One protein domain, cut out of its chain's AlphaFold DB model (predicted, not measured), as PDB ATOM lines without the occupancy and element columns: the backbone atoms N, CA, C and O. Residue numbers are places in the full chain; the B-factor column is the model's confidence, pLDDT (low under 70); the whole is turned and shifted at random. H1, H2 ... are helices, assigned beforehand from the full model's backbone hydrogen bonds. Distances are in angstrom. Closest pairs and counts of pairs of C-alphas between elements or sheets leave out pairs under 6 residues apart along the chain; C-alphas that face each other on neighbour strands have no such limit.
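Overview. This is residues 4 to 56 of the 83 residues of an uncharacterized protein of Arthrobacter sp. Hiyo8 (UniProt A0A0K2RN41). A loose V of two helices, H1 and H2, makes one end of an elongated model, and a lone short helix, H4, makes the other end. The short helix H3 lies between them along the long axis, touching no other helix, and a long link without a named element runs from it to H4; residues 45 to 51, of which 49 to 51 belong to H4, stick out free. The printed part has 53 residues with four named helices, in the order H1, H2, H3, H4, and no named strand; the class is all helix. The whole is loose, with a radius of gyration of the C-alphas of 13.1 A, and the C-alphas span 34 by 19 by 17 A along their three main axes.

Arrangement. H1, residues 4 to 14, touches H2, residues 16 to 25, with 5 pairs of C-alphas within 8 A. The closest C-alphas of the two are those of Lys 11 and Ala 19, 5.4 A apart. H1 and H2 run opposite ways at a steep tilt of 51 degrees, with their centres 10.4 A apart. H3, residues 31 to 36, is apart from H1 and from H2. H4, residues 49 to 55, is apart from H1, H2 and H3. In H2, H3 and H4 every pair of O i and N i+4 is within hydrogen-bond range, while in H1 5 of 7 are.

Along the chain. H1 begins with C-alpha 4 of Ala 4 at (62.543, -46.074, 4.503) and measures 16.0 A from first to last C-alpha, at residue 14. H2, from Glu 16 to Ala 25, measures 13.5 A. H3, from Ala 31 at (43.198, -49.078, 18.978) to Arg 36, measures 8.8 A. H4, from Leu 49 to Thr 55, measures 9.9 A and ends with C-alpha 55 at (43.631, -69.198, 17.979).

Size, cuts and confidence. The two C-alphas farthest apart are those of Leu 24 in H2 and Thr 55 in H4, at 36.2 A. The C-alphas of the first and last printed residues, Ala 4 and Leu 56, are 29.6 A apart. The printed part has no cut. The link from H1 to H2, with one residue, is tight. The link from H2 to H3, with 5 residues, is tight too. The link from H3 to H4, residues 37 to 48, is long. The mean pLDDT of the printed part is 73.1, and the 15 residues under 70 are residues 4 to 6 and 45 to 56; the mean pLDDT of H4 is 61.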
ATOM      1  N   ALA A   4      62.979 -46.300   5.892       59.81
ATOM      2  CA  ALA A   4      62.543 -46.074   4.503       59.81
ATOM      3  C   ALA A   4      61.552 -47.134   3.972       59.81
ATOM      4  O   ALA A   4      60.710 -46.836   3.132       59.81
ATOM      5  N   GLY A   5      61.614 -48.367   4.487       67.75
ATOM      6  CA  GLY A   5      60.660 -49.425   4.138       67.75
ATOM      7  C   GLY A   5      59.353 -49.406   4.940       67.75
ATOM      8  O   GLY A   5      58.371 -50.003   4.498       67.75
ATOM      9  N   ALA A   6      59.332 -48.757   6.107       68.00
ATOM     10  CA  ALA A   6      58.150 -48.649   6.960       68.00
ATOM     11  C   ALA A   6      57.279 -47.461   6.541       68.00
ATOM     12  O   ALA A   6      56.062 -47.587   6.497       68.00
ATOM     13  N   THR A   7      57.895 -46.342   6.148       74.00
ATOM     14  CA  THR A   7      57.175 -45.142   5.699       74.00
ATOM     15  C   THR A   7      56.366 -45.389   4.426       74.00
ATOM     16  O   THR A   7      55.219 -44.955   4.341       74.00
ATOM     17  N   TRP A   8      56.920 -46.132   3.459       72.12
ATOM     18  CA  TRP A   8      56.208 -46.457   2.220       72.12
ATOM     19  C   TRP A   8      55.058 -47.441   2.455       72.12
ATOM     20  O   TRP A   8      53.944 -47.195   2.006       72.12
ATOM     21  N   ARG A   9      55.287 -48.508   3.233       77.50
ATOM     22  CA  ARG A   9      54.228 -49.475   3.569       77.50
ATOM     23  C   ARG A   9      53.113 -48.857   4.400       77.50
ATOM     24  O   ARG A   9      51.951 -49.159   4.170       77.50
ATOM     25  N   LEU A  10      53.462 -47.984   5.341       77.31
ATOM     26  CA  LEU A  10      52.479 -47.283   6.153       77.31
ATOM     27  C   LEU A  10      51.603 -46.386   5.270       77.31
ATOM     28  O   LEU A  10      50.386 -46.456   5.371       77.31
ATOM     29  N   LYS A  11      52.199 -45.627   4.337       75.00
ATOM     30  CA  LYS A  11      51.450 -44.776   3.399       75.00
ATOM     31  C   LYS A  11      50.413 -45.554   2.576       75.00
ATOM     32  O   LYS A  11      49.294 -45.070   2.440       75.00
ATOM     33  N   GLU A  12      50.764 -46.728   2.051       79.38
ATOM     34  CA  GLU A  12      49.837 -47.555   1.259       79.38
ATOM     35  C   GLU A  12      48.682 -48.125   2.099       79.38
ATOM     36  O   GLU A  12      47.585 -48.320   1.586       79.38
ATOM     37  N   LEU A  13      48.914 -48.379   3.391       76.62
ATOM     38  CA  LEU A  13      47.925 -48.989   4.284       76.62
ATOM     39  C   LEU A  13      46.964 -47.971   4.904       76.62
ATOM     40  O   LEU A  13      45.765 -48.223   4.956       76.62
ATOM     41  N   VAL A  14      47.475 -46.834   5.387       76.81
ATOM     42  CA  VAL A  14      46.674 -45.854   6.152       76.81
ATOM     43  C   VAL A  14      46.355 -44.577   5.376       76.81
ATOM     44  O   VAL A  14      45.607 -43.723   5.852       76.81
ATOM     45  N   GLY A  15      46.926 -44.428   4.179       80.31
ATOM     46  CA  GLY A  15      46.817 -43.227   3.367       80.31
ATOM     47  C   GLY A  15      47.804 -42.123   3.763       80.31
ATOM     48  O   GLY A  15      48.395 -42.097   4.846       80.31
ATOM     49  N   GLU A  16      47.979 -41.167   2.853       78.75
ATOM     50  CA  GLU A  16      48.927 -40.060   3.004       78.75
ATOM     51  C   GLU A  16      48.688 -39.123   4.210       78.75
ATOM     52  O   GLU A  16      49.687 -38.740   4.826       78.75
ATOM     53  N   PRO A  17      47.449 -38.739   4.593       78.44
ATOM     54  CA  PRO A  17      47.257 -37.796   5.698       78.44
ATOM     55  C   PRO A  17      47.631 -38.409   7.053       78.44
ATOM     56  O   PRO A  17      48.372 -37.797   7.817       78.44
ATOM     57  N   ILE A  18      47.216 -39.650   7.320       79.25
ATOM     58  CA  ILE A  18      47.516 -40.336   8.585       79.25
ATOM     59  C   ILE A  18      49.005 -40.690   8.679       79.25
ATOM     60  O   ILE A  18      49.615 -40.521   9.732       79.25
ATOM     61  N   ALA A  19      49.628 -41.113   7.574       82.12
ATOM     62  CA  ALA A  19      51.064 -41.385   7.558       82.12
ATOM     63  C   ALA A  19      51.896 -40.138   7.911       82.12
ATOM     64  O   ALA A  19      52.903 -40.256   8.607       82.12
ATOM     65  N   LYS A  20      51.479 -38.943   7.471       79.88
ATOM     66  CA  LYS A  20      52.162 -37.686   7.815       79.88
ATOM     67  C   LYS A  20      51.987 -37.315   9.284       79.88
ATOM     68  O   LYS A  20      52.973 -36.946   9.905       79.88
ATOM     69  N   GLU A  21      50.795 -37.471   9.850       81.81
ATOM     70  CA  GLU A  21      50.568 -37.226  11.283       81.81
ATOM     71  C   GLU A  21      51.436 -38.143  12.161       81.81
ATOM     72  O   GLU A  21      52.116 -37.685  13.077       81.81
ATOM     73  N   ILE A  22      51.527 -39.434  11.833       82.06
ATOM     74  CA  ILE A  22      52.374 -40.371  12.589       82.06
ATOM     75  C   ILE A  22      53.861 -40.017  12.438       82.06
ATOM     76  O   ILE A  22      54.599 -39.999  13.422       82.06
ATOM     77  N   LEU A  23      54.323 -39.744  11.213       81.69
ATOM     78  CA  LEU A  23      55.750 -39.556  10.929       81.69
ATOM     79  C   LEU A  23      56.280 -38.166  11.295       81.69
ATOM     80  O   LEU A  23      57.460 -38.048  11.618       81.69
ATOM     81  N   LEU A  24      55.446 -37.126  11.211       85.12
ATOM     82  CA  LEU A  24      55.841 -35.738  11.460       85.12
ATOM     83  C   LEU A  24      55.416 -35.253  12.846       85.12
ATOM     84  O   LEU A  24      56.207 -34.588  13.506       85.12
ATOM     85  N   ALA A  25      54.201 -35.588  13.296       84.75
ATOM     86  CA  ALA A  25      53.712 -35.191  14.618       84.75
ATOM     87  C   ALA A  25      54.055 -36.216  15.713       84.75
ATOM     88  O   ALA A  25      53.890 -35.924  16.895       84.75
ATOM     89  N   GLY A  26      54.542 -37.412  15.348       82.56
ATOM     90  CA  GLY A  26      54.806 -38.486  16.310       82.56
ATOM     91  C   GLY A  26      53.526 -39.005  16.970       82.56
ATOM     92  O   GLY A  26      53.561 -39.468  18.109       82.56
ATOM     93  N   ALA A  27      52.386 -38.877  16.283       79.44
ATOM     94  CA  ALA A  27      51.080 -39.211  16.829       79.44
ATOM     95  C   ALA A  27      50.948 -40.722  17.096       79.44
ATOM     96  O   ALA A  27      51.209 -41.553  16.222       79.44
ATOM     97  N   VAL A  28      50.499 -41.078  18.303       78.56
ATOM     98  CA  VAL A  28      50.167 -42.458  18.688       78.56
ATOM     99  C   VAL A  28      48.671 -42.671  18.475       78.56
ATOM    100  O   VAL A  28      47.862 -42.056  19.169       78.56
ATOM    101  N   LEU A  29      48.296 -43.541  17.532       78.00
ATOM    102  CA  LEU A  29      46.890 -43.896  17.319       78.00
ATOM    103  C   LEU A  29      46.387 -44.827  18.418       78.00
ATOM    104  O   LEU A  29      47.074 -45.775  18.807       78.00
ATOM    105  N   ARG A  30      45.151 -44.599  18.866       77.88
ATOM    106  CA  ARG A  30      44.452 -45.553  19.728       77.88
ATOM    107  C   ARG A  30      43.930 -46.729  18.910       77.88
ATOM    108  O   ARG A  30      43.759 -46.646  17.692       77.88
ATOM    109  N   ALA A  31      43.640 -47.830  19.599       74.25
ATOM    110  CA  ALA A  31      43.198 -49.078  18.978       74.25
ATOM    111  C   ALA A  31      41.973 -48.882  18.061       74.25
ATOM    112  O   ALA A  31      41.928 -49.413  16.956       74.25
ATOM    113  N   GLU A  32      41.012 -48.054  18.468       73.94
ATOM    114  CA  GLU A  32      39.789 -47.781  17.701       73.94
ATOM    115  C   GLU A  32      40.068 -47.053  16.378       73.94
ATOM    116  O   GLU A  32      39.412 -47.294  15.366       73.94
ATOM    117  N   GLU A  33      41.047 -46.150  16.362       76.31
ATOM    118  CA  GLU A  33      41.461 -45.441  15.152       76.31
ATOM    119  C   GLU A  33      42.222 -46.370  14.210       76.31
ATOM    120  O   GLU A  33      41.973 -46.351  13.006       76.31
ATOM    121  N   ALA A  34      43.075 -47.239  14.763       78.00
ATOM    122  CA  ALA A  34      43.791 -48.258  14.005       78.00
ATOM    123  C   ALA A  34      42.839 -49.272  13.342       78.00
ATOM    124  O   ALA A  34      43.096 -49.703  12.217       78.00
ATOM    125  N   LEU A  35      41.729 -49.627  14.000       76.75
ATOM    126  CA  LEU A  35      40.701 -50.497  13.422       76.75
ATOM    127  C   LEU A  35      39.942 -49.790  12.293       76.75
ATOM    128  O   LEU A  35      39.714 -50.378  11.241       76.75
ATOM    129  N   ARG A  36      39.599 -48.505  12.466       74.75
ATOM    130  CA  ARG A  36      38.890 -47.720  11.437       74.75
ATOM    131  C   ARG A  36      39.684 -47.549  10.145       74.75
ATOM    132  O   ARG A  36      39.086 -47.506   9.075       74.75
ATOM    133  N   ILE A  37      41.008 -47.455  10.238       77.69
ATOM    134  CA  ILE A  37      41.899 -47.357   9.072       77.69
ATOM    135  C   ILE A  37      42.365 -48.729   8.558       77.69
ATOM    136  O   ILE A  37      43.258 -48.780   7.717       77.69
ATOM    137  N   ASN A  38      41.798 -49.838   9.060       72.62
ATOM    138  CA  ASN A  38      42.195 -51.217   8.736       72.62
ATOM    139  C   ASN A  38      43.694 -51.514   8.950       72.62
ATOM    140  O   ASN A  38      44.248 -52.424   8.333       72.62
ATOM    141  N   LEU A  39      44.363 -50.773   9.841       75.06
ATOM    142  CA  LEU A  39      45.740 -51.072  10.241       75.06
ATOM    143  C   LEU A  39      45.792 -52.328  11.123       75.06
ATOM    144  O   LEU A  39      46.769 -53.072  11.087       75.06
ATOM    145  N   ILE A  40      44.730 -52.565  11.894       75.75
ATOM    146  CA  ILE A  40      44.504 -53.791  12.663       75.75
ATOM    147  C   ILE A  40      43.162 -54.404  12.261       75.75
ATOM    148  O   ILE A  40      42.233 -53.688  11.898       75.75
ATOM    149  N   THR A  41      43.061 -55.730  12.323       73.06
ATOM    150  CA  THR A  41      41.856 -56.467  11.915       73.06
ATOM    151  C   THR A  41      40.863 -56.666  13.056       73.06
ATOM    152  O   THR A  41      39.659 -56.662  12.813       73.06
ATOM    153  N   GLN A  42      41.340 -56.841  14.293       72.00
ATOM    154  CA  GLN A  42      40.518 -57.004  15.497       72.00
ATOM    155  C   GLN A  42      41.220 -56.405  16.724       72.00
ATOM    156  O   GLN A  42      42.449 -56.342  16.781       72.00
ATOM    157  N   ILE A  43      40.428 -55.965  17.705       74.12
ATOM    158  CA  ILE A  43      40.891 -55.483  19.012       74.12
ATOM    159  C   ILE A  43      40.480 -56.528  20.054       74.12
ATOM    160  O   ILE A  43      39.309 -56.902  20.111       74.12
ATOM    161  N   HIS A  44      41.421 -56.971  20.886       72.75
ATOM    162  CA  HIS A  44      41.162 -57.876  22.010       72.75
ATOM    163  C   HIS A  44      41.636 -57.234  23.317       72.75
ATOM    164  O   HIS A  44      42.610 -56.481  23.321       72.75
ATOM    165  N   GLU A  45      40.966 -57.535  24.429       65.50
ATOM    166  CA  GLU A  45      41.417 -57.085  25.748       65.50
ATOM    167  C   GLU A  45      42.694 -57.824  26.180       65.50
ATOM    168  O   GLU A  45      42.885 -59.000  25.863       65.50
ATOM    169  N   ALA A  46      43.558 -57.142  26.943       64.44
ATOM    170  CA  ALA A  46      44.868 -57.637  27.378       64.44
ATOM    171  C   ALA A  46      44.891 -59.076  27.950       64.44
ATOM    172  O   ALA A  46      45.812 -59.811  27.590       64.44
ATOM    173  N   PRO A  47      43.923 -59.529  28.781       60.59
ATOM    174  CA  PRO A  47      43.946 -60.900  29.295       60.59
ATOM    175  C   PRO A  47      43.590 -61.963  28.244       60.59
ATOM    176  O   PRO A  47      44.014 -63.105  28.382       60.59
ATOM    177  N   VAL A  48      42.858 -61.605  27.184       61.66
ATOM    178  CA  VAL A  48      42.410 -62.534  26.125       61.66
ATOM    179  C   VAL A  48      43.326 -62.465  24.896       61.66
ATOM    180  O   VAL A  48      43.265 -63.313  24.011       61.66
ATOM    181  N   LEU A  49      44.220 -61.475  24.837       60.59
ATOM    182  CA  LEU A  49      45.053 -61.184  23.672       60.59
ATOM    183  C   LEU A  49      45.988 -62.342  23.296       60.59
ATOM    184  O   LEU A  49      46.131 -62.645  22.112       60.59
ATOM    185  N   MET A  50      46.586 -63.025  24.281       61.44
ATOM    186  CA  MET A  50      47.453 -64.177  23.999       61.44
ATOM    187  C   MET A  50      46.689 -65.436  23.606       61.44
ATOM    188  O   MET A  50      47.182 -66.221  22.795       61.44
ATOM    189  N   GLU A  51      45.483 -65.618  24.134       61.38
ATOM    190  CA  GLU A  51      44.624 -66.730  23.743       61.38
ATOM    191  C   GLU A  51      44.119 -66.511  22.309       61.38
ATOM    192  O   GLU A  51      44.331 -67.357  21.441       61.38
ATOM    193  N   ALA A  52      43.613 -65.312  22.004       60.12
ATOM    194  CA  ALA A  52      43.191 -64.914  20.664       60.12
ATOM    195  C   ALA A  52      44.327 -65.022  19.629       60.12
ATOM    196  O   ALA A  52      44.133 -65.611  18.566       60.12
ATOM    197  N   ALA A  53      45.538 -64.548  19.952       59.91
ATOM    198  CA  ALA A  53      46.702 -64.647  19.066       59.91
ATOM    199  C   ALA A  53      47.105 -66.097  18.744       59.91
ATOM    200  O   ALA A  53      47.630 -66.358  17.664       59.91
ATOM    201  N   THR A  54      46.840 -67.033  19.660       60.28
ATOM    202  CA  THR A  54      47.123 -68.463  19.470       60.28
ATOM    203  C   THR A  54      46.009 -69.169  18.686       60.28
ATOM    204  O   THR A  54      46.276 -70.138  17.979       60.28
ATOM    205  N   THR A  55      44.766 -68.676  18.767       60.56
ATOM    206  CA  THR A  55      43.631 -69.198  17.979       60.56
ATOM    207  C   THR A  55      43.608 -68.708  16.535       60.56
ATOM    208  O   THR A  55      43.057 -69.395  15.673       60.56
ATOM    209  N   LEU A  56      44.212 -67.547  16.246       57.09
ATOM    210  CA  LEU A  56      44.417 -67.107  14.872       57.09
ATOM    211  C   LEU A  56      45.317 -68.139  14.176       57.09
ATOM    212  O   LEU A  56      46.461 -68.321  14.596       57.09
TER     213      LEU A  56